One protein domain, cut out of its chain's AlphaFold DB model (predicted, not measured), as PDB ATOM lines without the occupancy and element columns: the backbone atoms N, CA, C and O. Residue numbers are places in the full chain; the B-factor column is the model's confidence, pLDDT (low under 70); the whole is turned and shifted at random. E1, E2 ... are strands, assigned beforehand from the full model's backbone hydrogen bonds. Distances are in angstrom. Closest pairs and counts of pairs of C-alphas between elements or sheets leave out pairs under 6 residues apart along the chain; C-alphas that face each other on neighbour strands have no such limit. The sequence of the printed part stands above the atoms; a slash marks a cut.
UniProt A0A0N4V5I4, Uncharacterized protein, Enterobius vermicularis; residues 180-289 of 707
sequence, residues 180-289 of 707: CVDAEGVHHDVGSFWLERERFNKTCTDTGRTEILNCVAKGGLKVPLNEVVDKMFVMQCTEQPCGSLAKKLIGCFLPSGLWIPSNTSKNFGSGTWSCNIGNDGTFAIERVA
ATOM      1  N   CYS A 180     153.829  78.178  94.365       96.06
ATOM      2  CA  CYS A 180     152.731  79.108  94.129       96.06
ATOM      3  C   CYS A 180     153.090  80.483  94.688       96.06
ATOM      4  O   CYS A 180     153.885  80.581  95.615       96.06
ATOM      5  N   VAL A 181     152.517  81.543  94.124       94.31
ATOM      6  CA  VAL A 181     152.702  82.919  94.603       94.31
ATOM      7  C   VAL A 181     151.338  83.451  95.024       94.31
ATOM      8  O   VAL A 181     150.377  83.320  94.261       94.31
ATOM      9  N   ASP A 182     151.228  83.979  96.241       94.88
ATOM     10  CA  ASP A 182     149.987  84.588  96.733       94.88
ATOM     11  C   ASP A 182     149.820  86.050  96.279       94.88
ATOM     12  O   ASP A 182     150.657  86.603  95.559       94.88
ATOM     13  N   ALA A 183     148.702  86.675  96.658       90.69
ATOM     14  CA  ALA A 183     148.403  88.063  96.302       90.69
ATOM     15  C   ALA A 183     149.407  89.081  96.880       90.69
ATOM     16  O   ALA A 183     149.494  90.204  96.382       90.69
ATOM     17  N   GLU A 184     150.150  88.699  97.917       93.44
ATOM     18  CA  GLU A 184     151.188  89.492  98.567       93.44
ATOM     19  C   GLU A 184     152.587  89.230  97.972       93.44
ATOM     20  O   GLU A 184     153.561  89.875  98.366       93.44
ATOM     21  N   GLY A 185     152.698  88.322  96.996       94.25
ATOM     22  CA  GLY A 185     153.956  87.961  96.343       94.25
ATOM     23  C   GLY A 185     154.789  86.931  97.112       94.25
ATOM     24  O   GLY A 185     155.946  86.698  96.758       94.25
ATOM     25  N   VAL A 186     154.244  86.314  98.163       96.31
ATOM     26  CA  VAL A 186     154.938  85.300  98.962       96.31
ATOM     27  C   VAL A 186     154.878  83.954  98.248       96.31
ATOM     28  O   VAL A 186     153.834  83.526  97.755       96.31
ATOM     29  N   HIS A 187     156.027  83.279  98.192       95.69
ATOM     30  CA  HIS A 187     156.146  81.957  97.591       95.69
ATOM     31  C   HIS A 187     155.752  80.856  98.580       95.69
ATOM     32  O   HIS A 187     156.249  80.809  99.705       95.69
ATOM     33  N   HIS A 188     154.919  79.936  98.112       96.19
ATOM     34  CA  HIS A 188     154.362  78.814  98.855       96.19
ATOM     35  C   HIS A 188     154.780  77.498  98.204       96.19
ATOM     36  O   HIS A 188     154.599  77.317  96.998       96.19
ATOM     37  N   ASP A 189     155.342  76.584  98.993       95.31
ATOM     38  CA  ASP A 189     155.742  75.259  98.509       95.31
ATOM     39  C   ASP A 189     154.518  74.405  98.137       95.31
ATOM     40  O   ASP A 189     153.442  74.538  98.723       95.31
ATOM     41  N   VAL A 190     154.676  73.487  97.178       92.69
ATOM     42  CA  VAL A 190     153.633  72.505  96.829       92.69
ATOM     43  C   VAL A 190     153.142  71.768  98.081       92.69
ATOM     44  O   VAL A 190     153.927  71.211  98.845       92.69
ATOM     45  N   GLY A 191     151.823  71.727  98.262       91.75
ATOM     46  CA  GLY A 191     151.145  71.120  99.406       91.75
ATOM     47  C   GLY A 191     151.033  72.029 100.632       91.75
ATOM     48  O   GLY A 191     150.345  71.660 101.585       91.75
ATOM     49  N   SER A 192     151.654  73.213 100.631       95.75
ATOM     50  CA  SER A 192     151.427  74.193 101.690       95.75
ATOM     51  C   SER A 192     150.017  74.784 101.587       95.75
ATOM     52  O   SER A 192     149.356  74.727 100.541       95.75
ATOM     53  N   PHE A 193     149.541  75.336 102.700       95.81
ATOM     54  CA  PHE A 193     148.292  76.078 102.768       95.81
ATOM     55  C   PHE A 193     148.521  77.422 103.448       95.81
ATOM     56  O   PHE A 193     149.319  77.531 104.380       95.81
ATOM     57  N   TRP A 194     147.801  78.439 102.997       96.81
ATOM     58  CA  TRP A 194     147.880  79.781 103.558       96.81
ATOM     59  C   TRP A 194     146.512  80.440 103.567       96.81
ATOM     60  O   TRP A 194     145.602  80.070 102.825       96.81
ATOM     61  N   LEU A 195     146.367  81.422 104.450       95.31
ATOM     62  CA  LEU A 195     145.154  82.206 104.567       95.31
ATOM     63  C   LEU A 195     145.340  83.525 103.821       95.31
ATOM     64  O   LEU A 195     145.992  84.436 104.318       95.31
ATOM     65  N   GLU A 196     144.752  83.633 102.638       94.56
ATOM     66  CA  GLU A 196     144.837  84.843 101.831       94.56
ATOM     67  C   GLU A 196     143.766  85.852 102.266       94.56
ATOM     68  O   GLU A 196     142.569  85.533 102.342       94.56
ATOM     69  N   ARG A 197     144.216  87.075 102.587       90.81
ATOM     70  CA  ARG A 197     143.382  88.210 103.032       90.81
ATOM     71  C   ARG A 197     142.394  87.864 104.156       90.81
ATOM     72  O   ARG A 197     141.266  88.360 104.155       90.81
ATOM     73  N   GLU A 198     142.794  86.971 105.066       91.12
ATOM     74  CA  GLU A 198     141.986  86.455 106.190       91.12
ATOM     75  C   GLU A 198     140.665  85.764 105.797       91.12
ATOM     76  O   GLU A 198     139.837  85.454 106.655       91.12
ATOM     77  N   ARG A 199     140.448  85.510 104.502       90.00
ATOM     78  CA  ARG A 199     139.148  85.082 103.967       90.00
ATOM     79  C   ARG A 199     139.193  83.754 103.242       90.00
ATOM     80  O   ARG A 199     138.183  83.053 103.243       90.00
ATOM     81  N   PHE A 200     140.323  83.393 102.645       93.00
ATOM     82  CA  PHE A 200     140.410  82.216 101.786       93.00
ATOM     83  C   PHE A 200     141.569  81.340 102.213       93.00
ATOM     84  O   PHE A 200     142.724  81.751 102.156       93.00
ATOM     85  N   ASN A 201     141.262  80.126 102.646       95.50
ATOM     86  CA  ASN A 201     142.283  79.129 102.905       95.50
ATOM     87  C   ASN A 201     142.635  78.464 101.574       95.50
ATOM     88  O   ASN A 201     141.805  77.752 101.003       95.50
ATOM     89  N   LYS A 202     143.830  78.744 101.066       96.44
ATOM     90  CA  LYS A 202     144.333  78.292  99.770       96.44
ATOM     91  C   LYS A 202     145.380  77.203  99.945       96.44
ATOM     92  O   LYS A 202     145.990  77.110 101.004       96.44
ATOM     93  N   THR A 203     145.598  76.396  98.913       96.56
ATOM     94  CA  THR A 203     146.694  75.428  98.844       96.56
ATOM     95  C   THR A 203     147.413  75.491  97.505       96.56
ATOM     96  O   THR A 203     146.805  75.792  96.475       96.56
ATOM     97  N   CYS A 204     148.717  75.215  97.521       96.31
ATOM     98  CA  CYS A 204     149.506  75.088  96.308       96.31
ATOM     99  C   CYS A 204     149.439  73.647  95.811       96.31
ATOM    100  O   CYS A 204     149.965  72.736  96.450       96.31
ATOM    101  N   THR A 205     148.799  73.423  94.668       92.75
ATOM    102  CA  THR A 205     148.760  72.093  94.055       92.75
ATOM    103  C   THR A 205     150.128  71.701  93.515       92.75
ATOM    104  O   THR A 205     150.993  72.534  93.250       92.75
ATOM    105  N   ASP A 206     150.305  70.412  93.269       88.62
ATOM    106  CA  ASP A 206     151.503  69.859  92.640       88.62
ATOM    107  C   ASP A 206     151.765  70.321  91.204       88.62
ATOM    108  O   ASP A 206     152.864  70.113  90.693       88.62
ATOM    109  N   THR A 207     150.789  70.969  90.573       85.31
ATOM    110  CA  THR A 207     150.934  71.620  89.266       85.31
ATOM    111  C   THR A 207     151.373  73.083  89.365       85.31
ATOM    112  O   THR A 207     151.610  73.714  88.338       85.31
ATOM    113  N   GLY A 208     151.483  73.643  90.576       89.44
ATOM    114  CA  GLY A 208     151.787  75.063  90.792       89.44
ATOM    115  C   GLY A 208     150.577  75.975  90.643       89.44
ATOM    116  O   GLY A 208     150.719  77.196  90.606       89.44
ATOM    117  N   ARG A 209     149.378  75.391  90.557       90.81
ATOM    118  CA  ARG A 209     148.116  76.122  90.621       90.81
ATOM    119  C   ARG A 209     147.706  76.313  92.076       90.81
ATOM    120  O   ARG A 209     147.760  75.371  92.865       90.81
ATOM    121  N   THR A 210     147.241  77.509  92.397       92.75
ATOM    122  CA  THR A 210     146.604  77.809  93.676       92.75
ATOM    123  C   THR A 210     145.139  77.378  93.640       92.75
ATOM    124  O   THR A 210     144.386  77.842  92.783       92.75
ATOM    125  N   GLU A 211     144.724  76.524  94.571       93.44
ATOM    126  CA  GLU A 211     143.326  76.121  94.768       93.44
ATOM    127  C   GLU A 211     142.799  76.670  96.090       93.44
ATOM    128  O   GLU A 211     143.542  76.790  97.064       93.44
ATOM    129  N   ILE A 212     141.515  77.015  96.145       92.88
ATOM    130  CA  ILE A 212     140.873  77.430  97.394       92.88
ATOM    131  C   ILE A 212     140.258  76.183  98.029       92.88
ATOM    132  O   ILE A 212     139.599  75.405  97.357       92.88
ATOM    133  N   LEU A 213     140.498  75.958  99.318       90.62
ATOM    134  CA  LEU A 213     139.963  74.809 100.056       90.62
ATOM    135  C   LEU A 213     138.679  75.160 100.811       90.62
ATOM    136  O   LEU A 213     137.794  74.325 100.981       90.62
ATOM    137  N   ASN A 214     138.613  76.371 101.364       92.94
ATOM    138  CA  ASN A 214     137.468  76.867 102.125       92.94
ATOM    139  C   ASN A 214     137.505  78.391 102.259       92.94
ATOM    140  O   ASN A 214     138.572  79.012 102.250       92.94
ATOM    141  N   CYS A 215     136.329  78.977 102.476       92.62
ATOM    142  CA  CYS A 215     136.204  80.327 103.009       92.62
ATOM    143  C   CYS A 215     136.394  80.302 104.535       92.62
ATOM    144  O   CYS A 215     135.885  79.412 105.215       92.62
ATOM    145  N   VAL A 216     137.060  81.306 105.099       90.75
ATOM    146  CA  VAL A 216     137.197  81.495 106.549       90.75
ATOM    147  C   VAL A 216     136.327  82.669 106.986       90.75
ATOM    148  O   VAL A 216     136.406  83.773 106.450       90.75
ATOM    149  N   ALA A 217     135.429  82.431 107.941       88.00
ATOM    150  CA  ALA A 217     134.601  83.476 108.525       88.00
ATOM    151  C   ALA A 217     135.321  84.235 109.645       88.00
ATOM    152  O   ALA A 217     136.227  83.704 110.284       88.00
ATOM    153  N   LYS A 218     134.854  85.461 109.928       75.69
ATOM    154  CA  LYS A 218     135.253  86.250 111.103       75.69
ATOM    155  C   LYS A 218     135.009  85.380 112.351       75.69
ATOM    156  O   LYS A 218     133.875  84.990 112.606       75.69
ATOM    157  N   GLY A 219     136.082  84.973 113.038       83.19
ATOM    158  CA  GLY A 219     136.056  83.959 114.109       83.19
ATOM    159  C   GLY A 219     136.718  82.611 113.770       83.19
ATOM    160  O   GLY A 219     136.712  81.708 114.601       83.19
ATOM    161  N   GLY A 220     137.292  82.456 112.572       88.88
ATOM    162  CA  GLY A 220     138.090  81.286 112.180       88.88
ATOM    163  C   GLY A 220     137.287  80.067 111.708       88.88
ATOM    164  O   GLY A 220     137.874  79.015 111.451       88.88
ATOM    165  N   LEU A 221     135.959  80.176 111.577       89.62
ATOM    166  CA  LEU A 221     135.119  79.084 111.074       89.62
ATOM    167  C   LEU A 221     135.407  78.838 109.586       89.62
ATOM    168  O   LEU A 221     135.198  79.727 108.762       89.62
ATOM    169  N   LYS A 222     135.857  77.625 109.256       90.62
ATOM    170  CA  LYS A 222     136.119  77.176 107.883       90.62
ATOM    171  C   LYS A 222     134.829  76.640 107.255       90.62
ATOM    172  O   LYS A 222     134.211  75.741 107.820       90.62
ATOM    173  N   VAL A 223     134.441  77.193 106.111       88.62
ATOM    174  CA  VAL A 223     133.275  76.802 105.303       88.62
ATOM    175  C   VAL A 223     133.793  76.161 104.014       88.62
ATOM    176  O   VAL A 223     134.401  76.885 103.215       88.62
ATOM    177  N   PRO A 224     133.637  74.839 103.815       88.12
ATOM    178  CA  PRO A 224     134.081  74.171 102.593       88.12
ATOM    179  C   PRO A 224     133.420  74.771 101.346       88.12
ATOM    180  O   PRO A 224     132.313  75.311 101.414       88.12
ATOM    181  N   LEU A 225     134.120  74.723 100.210       83.81
ATOM    182  CA  LEU A 225     133.575  75.209  98.940       83.81
ATOM    183  C   LEU A 225     132.314  74.435  98.558       83.81
ATOM    184  O   LEU A 225     132.290  73.211  98.650       83.81
ATOM    185  N   ASN A 226     131.293  75.158  98.098       78.12
ATOM    186  CA  ASN A 226     129.991  74.626  97.685       78.12
ATOM    187  C   ASN A 226     129.233  73.852  98.776       78.12
ATOM    188  O   ASN A 226     128.197  73.253  98.494       78.12
ATOM    189  N   GLU A 227     129.701  73.902 100.024       79.38
ATOM    190  CA  GLU A 227     128.984  73.360 101.167       79.38
ATOM    191  C   GLU A 227     128.305  74.469 101.964       79.38
ATOM    192  O   GLU A 227     128.702  75.640 101.972       79.38
ATOM    193  N   VAL A 228     127.260  74.055 102.666       75.44
ATOM    194  CA  VAL A 228     126.509  74.880 103.594       75.44
ATOM    195  C   VAL A 228     126.854  74.402 104.998       75.44
ATOM    196  O   VAL A 228     126.541  73.273 105.369       75.44
ATOM    197  N   VAL A 229     127.526  75.244 105.786       77.00
ATOM    198  CA  VAL A 229     127.833  74.905 107.184       77.00
ATOM    199  C   VAL A 229     126.686  75.375 108.069       77.00
ATOM    200  O   VAL A 229     126.456  76.576 108.195       77.00
ATOM    201  N   ASP A 230     126.001  74.418 108.690       67.44
ATOM    202  CA  ASP A 230     124.869  74.657 109.584       67.44
ATOM    203  C   ASP A 230     125.329  74.887 111.035       67.44
ATOM    204  O   ASP A 230     125.740  73.971 111.756       67.44
ATOM    205  N   LYS A 231     125.314  76.158 111.447       73.00
ATOM    206  CA  LYS A 231     125.421  76.622 112.840       73.00
ATOM    207  C   LYS A 231     124.387  77.742 113.040       73.00
ATOM    208  O   LYS A 231     123.529  77.956 112.199       73.00
ATOM    209  N   MET A 232     124.494  78.528 114.117       77.88
ATOM    210  CA  MET A 232     123.657  79.727 114.341       77.88
ATOM    211  C   MET A 232     123.580  80.666 113.114       77.88
ATOM    212  O   MET A 232     122.599  81.383 112.956       77.88
ATOM    213  N   PHE A 233     124.583  80.615 112.231       79.19
ATOM    214  CA  PHE A 233     124.585  81.231 110.908       79.19
ATOM    215  C   PHE A 233     124.854  80.155 109.860       79.19
ATOM    216  O   PHE A 233     125.822  79.402 109.983       79.19
ATOM    217  N   VAL A 234     124.030  80.127 108.822       80.56
ATOM    218  CA  VAL A 234     124.183  79.259 107.660       80.56
ATOM    219  C   VAL A 234     124.848  80.077 106.566       80.56
ATOM    220  O   VAL A 234     124.310  81.086 106.103       80.56
ATOM    221  N   MET A 235     126.050  79.667 106.180       79.19
ATOM    222  CA  MET A 235     126.863  80.367 105.186       79.19
ATOM    223  C   MET A 235     127.177  79.457 104.006       79.19
ATOM    224  O   MET A 235     127.415  78.265 104.192       79.19
ATOM    225  N   GLN A 236     127.253  80.060 102.824       83.44
ATOM    226  CA  GLN A 236     127.713  79.439 101.589       83.44
ATOM    227  C   GLN A 236     128.997  80.111 101.111       83.44
ATOM    228  O   GLN A 236     129.131  81.338 101.160       83.44
ATOM    229  N   CYS A 237     129.929  79.299 100.627       83.25
ATOM    230  CA  CYS A 237     131.115  79.739  99.904       83.25
ATOM    231  C   CYS A 237     130.977  79.236  98.462       83.25
ATOM    232  O   CYS A 237     131.094  78.031  98.237       83.25
ATOM    233  N   THR A 238     130.671  80.122  97.515       79.75
ATOM    234  CA  THR A 238     130.453  79.766  96.103       79.75
ATOM    235  C   THR A 238     131.520  80.373  95.207       79.75
ATOM    236  O   THR A 238     131.824  81.566  95.289       79.75
ATOM    237  N   GLU A 239     132.080  79.531  94.339       63.34
ATOM    238  CA  GLU A 239     132.946  79.944  93.234       63.34
ATOM    239  C   GLU A 239     132.079  80.532  92.125       63.34
ATOM    240  O   GLU A 239     131.172  79.881  91.612       63.34
ATOM    241  N   GLN A 240     132.311  81.805  91.811       68.31
ATOM    242  CA  GLN A 240     131.657  82.461  90.692       68.31
ATOM    243  C   GLN A 240     132.298  82.001  89.372       68.31
ATOM    244  O   GLN A 240     133.480  81.645  89.360       68.31
ATOM    245  N   PRO A 241     131.573  82.083  88.240       45.06
ATOM    246  CA  PRO A 241     132.069  81.672  86.920       45.06
ATOM    247  C   PRO A 241     133.401  82.318  86.492       45.06
ATOM    248  O   PRO A 241     134.099  81.782  85.638       45.06
ATOM    249  N   CYS A 242     133.784  83.445  87.104       41.97
ATOM    250  CA  CYS A 242     135.025  84.176  86.845       41.97
ATOM    251  C   CYS A 242     136.188  83.841  87.809       41.97
ATOM    252  O   CYS A 242     137.202  84.542  87.812       41.97
ATOM    253  N   GLY A 243     136.062  82.807  88.651       45.28
ATOM    254  CA  GLY A 243     137.084  82.410  89.633       45.28
ATOM    255  C   GLY A 243     137.177  83.328  90.861       45.28
ATOM    256  O   GLY A 243     138.065  83.163  91.701       45.28
ATOM    257  N   SER A 244     136.270  84.301  90.985       60.88
ATOM    258  CA  SER A 244     136.065  85.044  92.228       60.88
ATOM    259  C   SER A 244     135.227  84.199  93.199       60.88
ATOM    260  O   SER A 244     134.450  83.340  92.786       60.88
ATOM    261  N   LEU A 245     135.387  84.411  94.504       67.81
ATOM    262  CA  LEU A 245     134.581  83.729  95.516       67.81
ATOM    263  C   LEU A 245     133.626  84.706  96.179       67.81
ATOM    264  O   LEU A 245     134.049  85.742  96.701       67.81
ATOM    265  N   ALA A 246     132.355  84.323  96.234       70.81
ATOM    266  CA  ALA A 246     131.352  85.009  97.023       70.81
ATOM    267  C   ALA A 246     131.115  84.247  98.327       70.81
ATOM    268  O   ALA A 246     130.904  83.032  98.352       70.81
ATOM    269  N   LYS A 247     131.132  84.985  99.437       74.56
ATOM    270  CA  LYS A 247     130.650  84.485 100.719       74.56
ATOM    271  C   LYS A 247     129.232  85.001 100.918       74.56
ATOM    272  O   LYS A 247     129.042  86.210 101.020       74.56
ATOM    273  N   LYS A 248     128.259  84.097 101.016       80.56
ATOM    274  CA  LYS A 248     126.844  84.434 101.211       80.56
ATOM    275  C   LYS A 248     126.376  83.964 102.585       80.56
ATOM    276  O   LYS A 248     126.606  82.815 102.959       80.56
ATOM    277  N   LEU A 249     125.725  84.840 103.346       79.19
ATOM    278  CA  LEU A 249     124.884  84.411 104.465       79.19
ATOM    279  C   LEU A 249     123.567  83.936 103.857       79.19
ATOM    280  O   LEU A 249     122.926  84.715 103.166       79.19
ATOM    281  N   ILE A 250     123.184  82.680 104.073       85.75
ATOM    282  CA  ILE A 250     121.884  82.162 103.623       85.75
ATOM    283  C   ILE A 250     120.809  82.483 104.673       85.75
ATOM    284  O   ILE A 250     119.660  82.765 104.344       85.75
ATOM    285  N   GLY A 251     121.187  82.484 105.952       82.94
ATOM    286  CA  GLY A 251     120.293  82.831 107.050       82.94
ATOM    287  C   GLY A 251     120.861  82.480 108.417       82.94
ATOM    288  O   GLY A 251     122.026  82.099 108.552       82.94
ATOM    289  N   CYS A 252     120.036  82.643 109.441       85.69
ATOM    290  CA  CYS A 252     120.400  82.468 110.836       85.69
ATOM    291  C   CYS A 252     119.384  81.571 111.544       85.69
ATOM    292  O   CYS A 252     118.182  81.653 111.286       85.69
ATOM    293  N   PHE A 253     119.851  80.787 112.510       81.69
ATOM    294  CA  PHE A 253     118.991  80.122 113.480       81.69
ATOM    295  C   PHE A 253     118.951  80.928 114.776       81.69
ATOM    296  O   PHE A 253     119.986  81.237 115.370       81.69
ATOM    297  N   LEU A 254     117.747  81.251 115.246       81.62
ATOM    298  CA  LEU A 254     117.566  81.774 116.598       81.62
ATOM    299  C   LEU A 254     117.956  80.706 117.638       81.62
ATOM    300  O   LEU A 254     117.879  79.512 117.343       81.62
ATOM    301  N   PRO A 255     118.258  81.089 118.896       75.44
ATOM    302  CA  PRO A 255     118.461  80.129 119.987       75.44
ATOM    303  C   PRO A 255     117.290  79.151 120.194       75.44
ATOM    304  O   PRO A 255     117.470  78.090 120.781       75.44
ATOM    305  N   SER A 256     116.094  79.495 119.705       77.81
ATOM    306  CA  SER A 256     114.909  78.631 119.688       77.81
ATOM    307  C   SER A 256     114.913  77.558 118.587       77.81
ATOM    308  O   SER A 256     113.967  76.780 118.516       77.81
ATOM    309  N   GLY A 257     115.926  77.523 117.714       81.00
ATOM    310  CA  GLY A 257     115.990  76.644 116.541       81.00
ATOM    311  C   GLY A 257     115.185  77.140 115.333       81.00
ATOM    312  O   GLY A 257     115.044  76.420 114.351       81.00
ATOM    313  N   LEU A 258     114.639  78.362 115.381       80.81
ATOM    314  CA  LEU A 258     113.854  78.932 114.283       80.81
ATOM    315  C   LEU A 258     114.758  79.536 113.200       80.81
ATOM    316  O   LEU A 258     115.587  80.394 113.501       80.81
ATOM    317  N   TRP A 259     114.527  79.139 111.949       85.25
ATOM    318  CA  TRP A 259     115.209  79.655 110.763       85.25
ATOM    319  C   TRP A 259     114.697  81.040 110.333       85.25
ATOM    320  O   TRP A 259     113.482  81.257 110.217       85.25
ATOM    321  N   ILE A 260     115.628  81.960 110.068       84.50
ATOM    322  CA  ILE A 260     115.396  83.284 109.477       84.50
ATOM    323  C   ILE A 260     116.312  83.426 108.250       84.50
ATOM    324  O   ILE A 260     117.529  83.489 108.430       84.50
ATOM    325  N   PRO A 261     115.768  83.503 107.022       82.12
ATOM    326  CA  PRO A 261     116.563  83.786 105.829       82.12
ATOM    327  C   PRO A 261     117.321  85.120 105.939       82.12
ATOM    328  O   PRO A 261     116.839  86.071 106.562       82.12
ATOM    329  N   SER A 262     118.502  85.217 105.331       83.94
ATOM    330  CA  SER A 262     119.299  86.451 105.316       83.94
ATOM    331  C   SER A 262     118.511  87.628 104.744       83.94
ATOM    332  O   SER A 262     117.750  87.440 103.797       83.94
ATOM    333  N   ASN A 263     118.715  88.834 105.277       75.38
ATOM    334  CA  ASN A 263     118.030  90.068 104.869       75.38
ATOM    335  C   ASN A 263     116.497  90.015 104.997       75.38
ATOM    336  O   ASN A 263     115.795  90.895 104.502       75.38
ATOM    337  N   THR A 264     115.959  89.009 105.689       78.00
ATOM    338  CA  THR A 264     114.547  88.966 106.065       78.00
ATOM    339  C   THR A 264     114.389  89.265 107.546       78.00
ATOM    340  O   THR A 264     115.319  89.134 108.352       78.00
ATOM    341  N   SER A 265     113.179  89.675 107.910       78.88
ATOM    342  CA  SER A 265     112.791  89.809 109.302       78.88
ATOM    343  C   SER A 265     111.551  88.977 109.593       78.88
ATOM    344  O   SER A 265     110.685  88.798 108.735       78.88
ATOM    345  N   LYS A 266     111.472  88.430 110.805       77.44
ATOM    346  CA  LYS A 266     110.333  87.627 111.251       77.44
ATOM    347  C   LYS A 266     109.818  88.164 112.577       77.44
ATOM    348  O   LYS A 266     110.584  88.375 113.520       77.44
ATOM    349  N   ASN A 267     108.510  88.394 112.644       72.44
ATOM    350  CA  ASN A 267     107.845  88.839 113.863       72.44
ATOM    351  C   ASN A 267     107.632  87.650 114.799       72.44
ATOM    352  O   ASN A 267     107.089  86.622 114.393       72.44
ATOM    353  N   PHE A 268     108.042  87.801 116.056       64.38
ATOM    354  CA  PHE A 268     107.787  86.816 117.098       64.38
ATOM    355  C   PHE A 268     107.417  87.521 118.406       64.38
ATOM    356  O   PHE A 268     108.231  88.225 119.008       64.38
ATOM    357  N   GLY A 269     106.164  87.361 118.842       73.12
ATOM    358  CA  GLY A 269     105.613  88.146 119.951       73.12
ATOM    359  C   GLY A 269     105.632  89.649 119.642       73.12
ATOM    360  O   GLY A 269     105.235  90.067 118.560       73.12
ATOM    361  N   SER A 270     106.117  90.471 120.580       53.75
ATOM    362  CA  SER A 270     106.243  91.934 120.440       53.75
ATOM    363  C   SER A 270     107.602  92.398 119.880       53.75
ATOM    364  O   SER A 270     108.067  93.499 120.186       53.75
ATOM    365  N   GLY A 271     108.306  91.554 119.122       65.38
ATOM    366  CA  GLY A 271     109.601  91.895 118.533       65.38
ATOM    367  C   GLY A 271     109.777  91.364 117.115       65.38
ATOM    368  O   GLY A 271     109.369  90.246 116.805       65.38
ATOM    369  N   THR A 272     110.425  92.166 116.277       75.69
ATOM    370  CA  THR A 272     110.883  91.789 114.939       75.69
ATOM    371  C   THR A 272     112.359  91.420 115.018       75.69
ATOM    372  O   THR A 272     113.166  92.211 115.507       75.69
ATOM    373  N   TRP A 273     112.709  90.220 114.563       79.81
ATOM    374  CA  TRP A 273     114.087  89.734 114.517       79.81
ATOM    375  C   TRP A 273     114.571  89.718 113.074       79.81
ATOM    376  O   TRP A 273     113.841  89.242 112.209       79.81
ATOM    377  N   SER A 274     115.778  90.217 112.819       81.94
ATOM    378  CA  SER A 274     116.394  90.228 111.485       81.94
ATOM    379  C   SER A 274     117.768  89.561 111.497       81.94
ATOM    380  O   SER A 274     118.460  89.577 112.516       81.94
ATOM    381  N   CYS A 275     118.128  88.935 110.376       83.31
ATOM    382  CA  CYS A 275     119.411  88.268 110.151       83.31
ATOM    383  C   CYS A 275     120.173  89.046 109.070       83.31
ATOM    384  O   CYS A 275     119.912  88.856 107.883       83.31
ATOM    385  N   ASN A 276     121.085  89.932 109.481       78.56
ATOM    386  CA  ASN A 276     121.765  90.865 108.575       78.56
ATOM    387  C   ASN A 276     123.294  90.740 108.660       78.56
ATOM    388  O   ASN A 276     123.860  90.352 109.688       78.56
ATOM    389  N   ILE A 277     123.957  91.112 107.562       71.00
ATOM    390  CA  ILE A 277     125.400  91.368 107.524       71.00
ATOM    391  C   ILE A 277     125.591  92.872 107.742       71.00
ATOM    392  O   ILE A 277     125.138  93.674 106.932       71.00
ATOM    393  N   GLY A 278     126.243  93.260 108.836       67.88
ATOM    394  CA  GLY A 278     126.618  94.649 109.079       67.88
ATOM    395  C   GLY A 278     127.645  95.144 108.057       67.88
ATOM    396  O   GLY A 278     128.406  94.358 107.489       67.88
ATOM    397  N   ASN A 279     127.718  96.464 107.860       55.94
ATOM    398  CA  ASN A 279     128.644  97.105 106.909       55.94
ATOM    399  C   ASN A 279     130.134  96.785 107.170       55.94
ATOM    400  O   ASN A 279     130.972  96.970 106.292       55.94
ATOM    401  N   ASP A 280     130.480  96.292 108.360       59.25
ATOM    402  CA  ASP A 280     131.827  95.862 108.759       59.25
ATOM    403  C   ASP A 280     132.060  94.336 108.612       59.25
ATOM    404  O   ASP A 280     133.036  93.773 109.138       59.25
ATOM    405  N   GLY A 281     131.131  93.646 107.943       54.31
ATOM    406  CA  GLY A 281     131.135  92.200 107.743       54.31
ATOM    407  C   GLY A 281     130.831  91.387 109.004       54.31
ATOM    408  O   GLY A 281     131.128  90.188 109.027       54.31
ATOM    409  N   THR A 282     130.303  92.003 110.071       62.31
ATOM    410  CA  THR A 282     129.794  91.263 111.238       62.31
ATOM    411  C   THR A 282     128.414  90.684 110.969       62.31
ATOM    412  O   THR A 282     127.600  91.263 110.258       62.31
ATOM    413  N   PHE A 283     128.154  89.507 111.534       68.00
ATOM    414  CA  PHE A 283     126.839  88.882 111.484       68.00
ATOM    415  C   PHE A 283     126.096  89.231 112.767       68.00
ATOM    416  O   PHE A 283     126.594  88.939 113.857       68.00
ATOM    417  N   ALA A 284     124.924  89.848 112.642       70.75
ATOM    418  CA  ALA A 284     124.112  90.242 113.785       70.75
ATOM    419  C   ALA A 284     122.694  89.680 113.663       70.75
ATOM    420  O   ALA A 284     122.083  89.683 112.591       70.75
ATOM    421  N   ILE A 285     122.179  89.200 114.795       72.12
ATOM    422  CA  ILE A 285     120.753  88.952 114.988       72.12
ATOM    423  C   ILE A 285     120.220  90.165 115.749       72.12
ATOM    424  O   ILE A 285     120.463  90.300 116.950       72.12
ATOM    425  N   GLU A 286     119.535  91.067 115.053       71.81
ATOM    426  CA  GLU A 286     119.074  92.333 115.630       71.81
ATOM    427  C   GLU A 286     117.573  92.309 115.919       71.81
ATOM    428  O   GLU A 286     116.768  91.853 115.097       71.81
ATOM    429  N   ARG A 287     117.188  92.849 117.085       62.78
ATOM    430  CA  ARG A 287     115.798  93.195 117.391       62.78
ATOM    431  C   ARG A 287     115.537  94.603 116.865       62.78
ATOM    432  O   ARG A 287     115.991  95.574 117.466       62.78
ATOM    433  N   VAL A 288     114.805  94.709 115.762       48.34
ATOM    434  CA  VAL A 288     114.541  95.999 115.112       48.34
ATOM    435  C   VAL A 288     113.499  96.772 115.927       48.34
ATOM    436  O   VAL A 288     112.380  96.297 116.126       48.34
ATOM    437  N   ALA A 289     113.864  97.957 116.422       42.03
ATOM    438  CA  ALA A 289     112.931  98.951 116.953       42.03
ATOM    439  C   ALA A 289     112.649  99.984 115.851       42.03
ATOM    440  O   ALA A 289     113.588 100.517 115.267       42.03
TER     441      ALA A 289
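This is residues 180 to 289 of the 707 residues of an uncharacterized protein of Enterobius vermicularis (UniProt A0A0N4V5I4). Three small twisted sheets follow one another along a rod, each partly face to face with the next, with the short strand E1 and the first printed residues at one end. The sheet E6 E7 E8 E9 is in the middle, between the sheet E2 E3 E4 E5 and the sheet E10 E11 E12, in a stack of sheets, face to face in turn. Each is a meander, every strand the antiparallel neighbour of the one before, and its order across the sheet is its order along the chain. The printed part has 110 residues with twelve named strands, E1 to E12, and no named helix, and its class is all strand. It is loose, with a radius of gyration of the C-alphas of 17.1 A, and spans 57 by 24 by 23 A.

In the sheet of E6, residues 228 to 230, E7, 233 to 239, E8, 245 to 253, and E9, 259 to 261, the inner strands E7 and E8 form a hairpin, with N 236 and O 248 2.8 A apart, within hydrogen-bond range. E6 pairs with E7 through N 229 and O 235, 3.4 A, and E8 with E9 through N 252 and O 260, 2.8 A. The sheet of E2, residues 193 to 196, E3, 200 to 204, E4, 210 to 216, and E5, 222 to 224, is strongly twisted and faces the first at 42 degrees between their best planes. The closest C-alphas of E4 and E7 are those of Cys 215 and Cys 237, 6.0 A apart. E3 and E4 are antiparallel, with N 203 and O 211 2.8 A apart. The sheet of E10, residues 265 to 268, E11, 271 to 277, and E12, 283 to 288, also faces the sheet E6 E7 E8 E9, at 31 degrees between their best planes. The closest C-alphas of E8 and E11 are those of Cys 252 and Cys 275, 5.9 A apart. E11 and E12 have N 274 and O 286 3.0 A apart. E1, residues 187 to 189, pairs with no named strand, but residues 180 to 181 pair antiparallel with 187 to 188.

C-alpha 187 begins E1 at (156.146, 81.957, 97.591). E8 is longest, 24.1 A from C-alpha 245 at (134.581, 83.729, 95.516); E7 measures 19.6 A, E11 19.3 A, E4 16.4 A and E12 14.7 A. E12 ends with C-alpha 288 at (114.541, 95.999, 115.112).

The C-alphas farthest apart are those of Thr 207 and Ser 270, 58.2 A. The printed part has no cut, and the links between named strands are tight. Mean pLDDT of the printed part is 80.5; 20 residues are under 70, among them 239 to 245, 278 to 283 and 287 to 289.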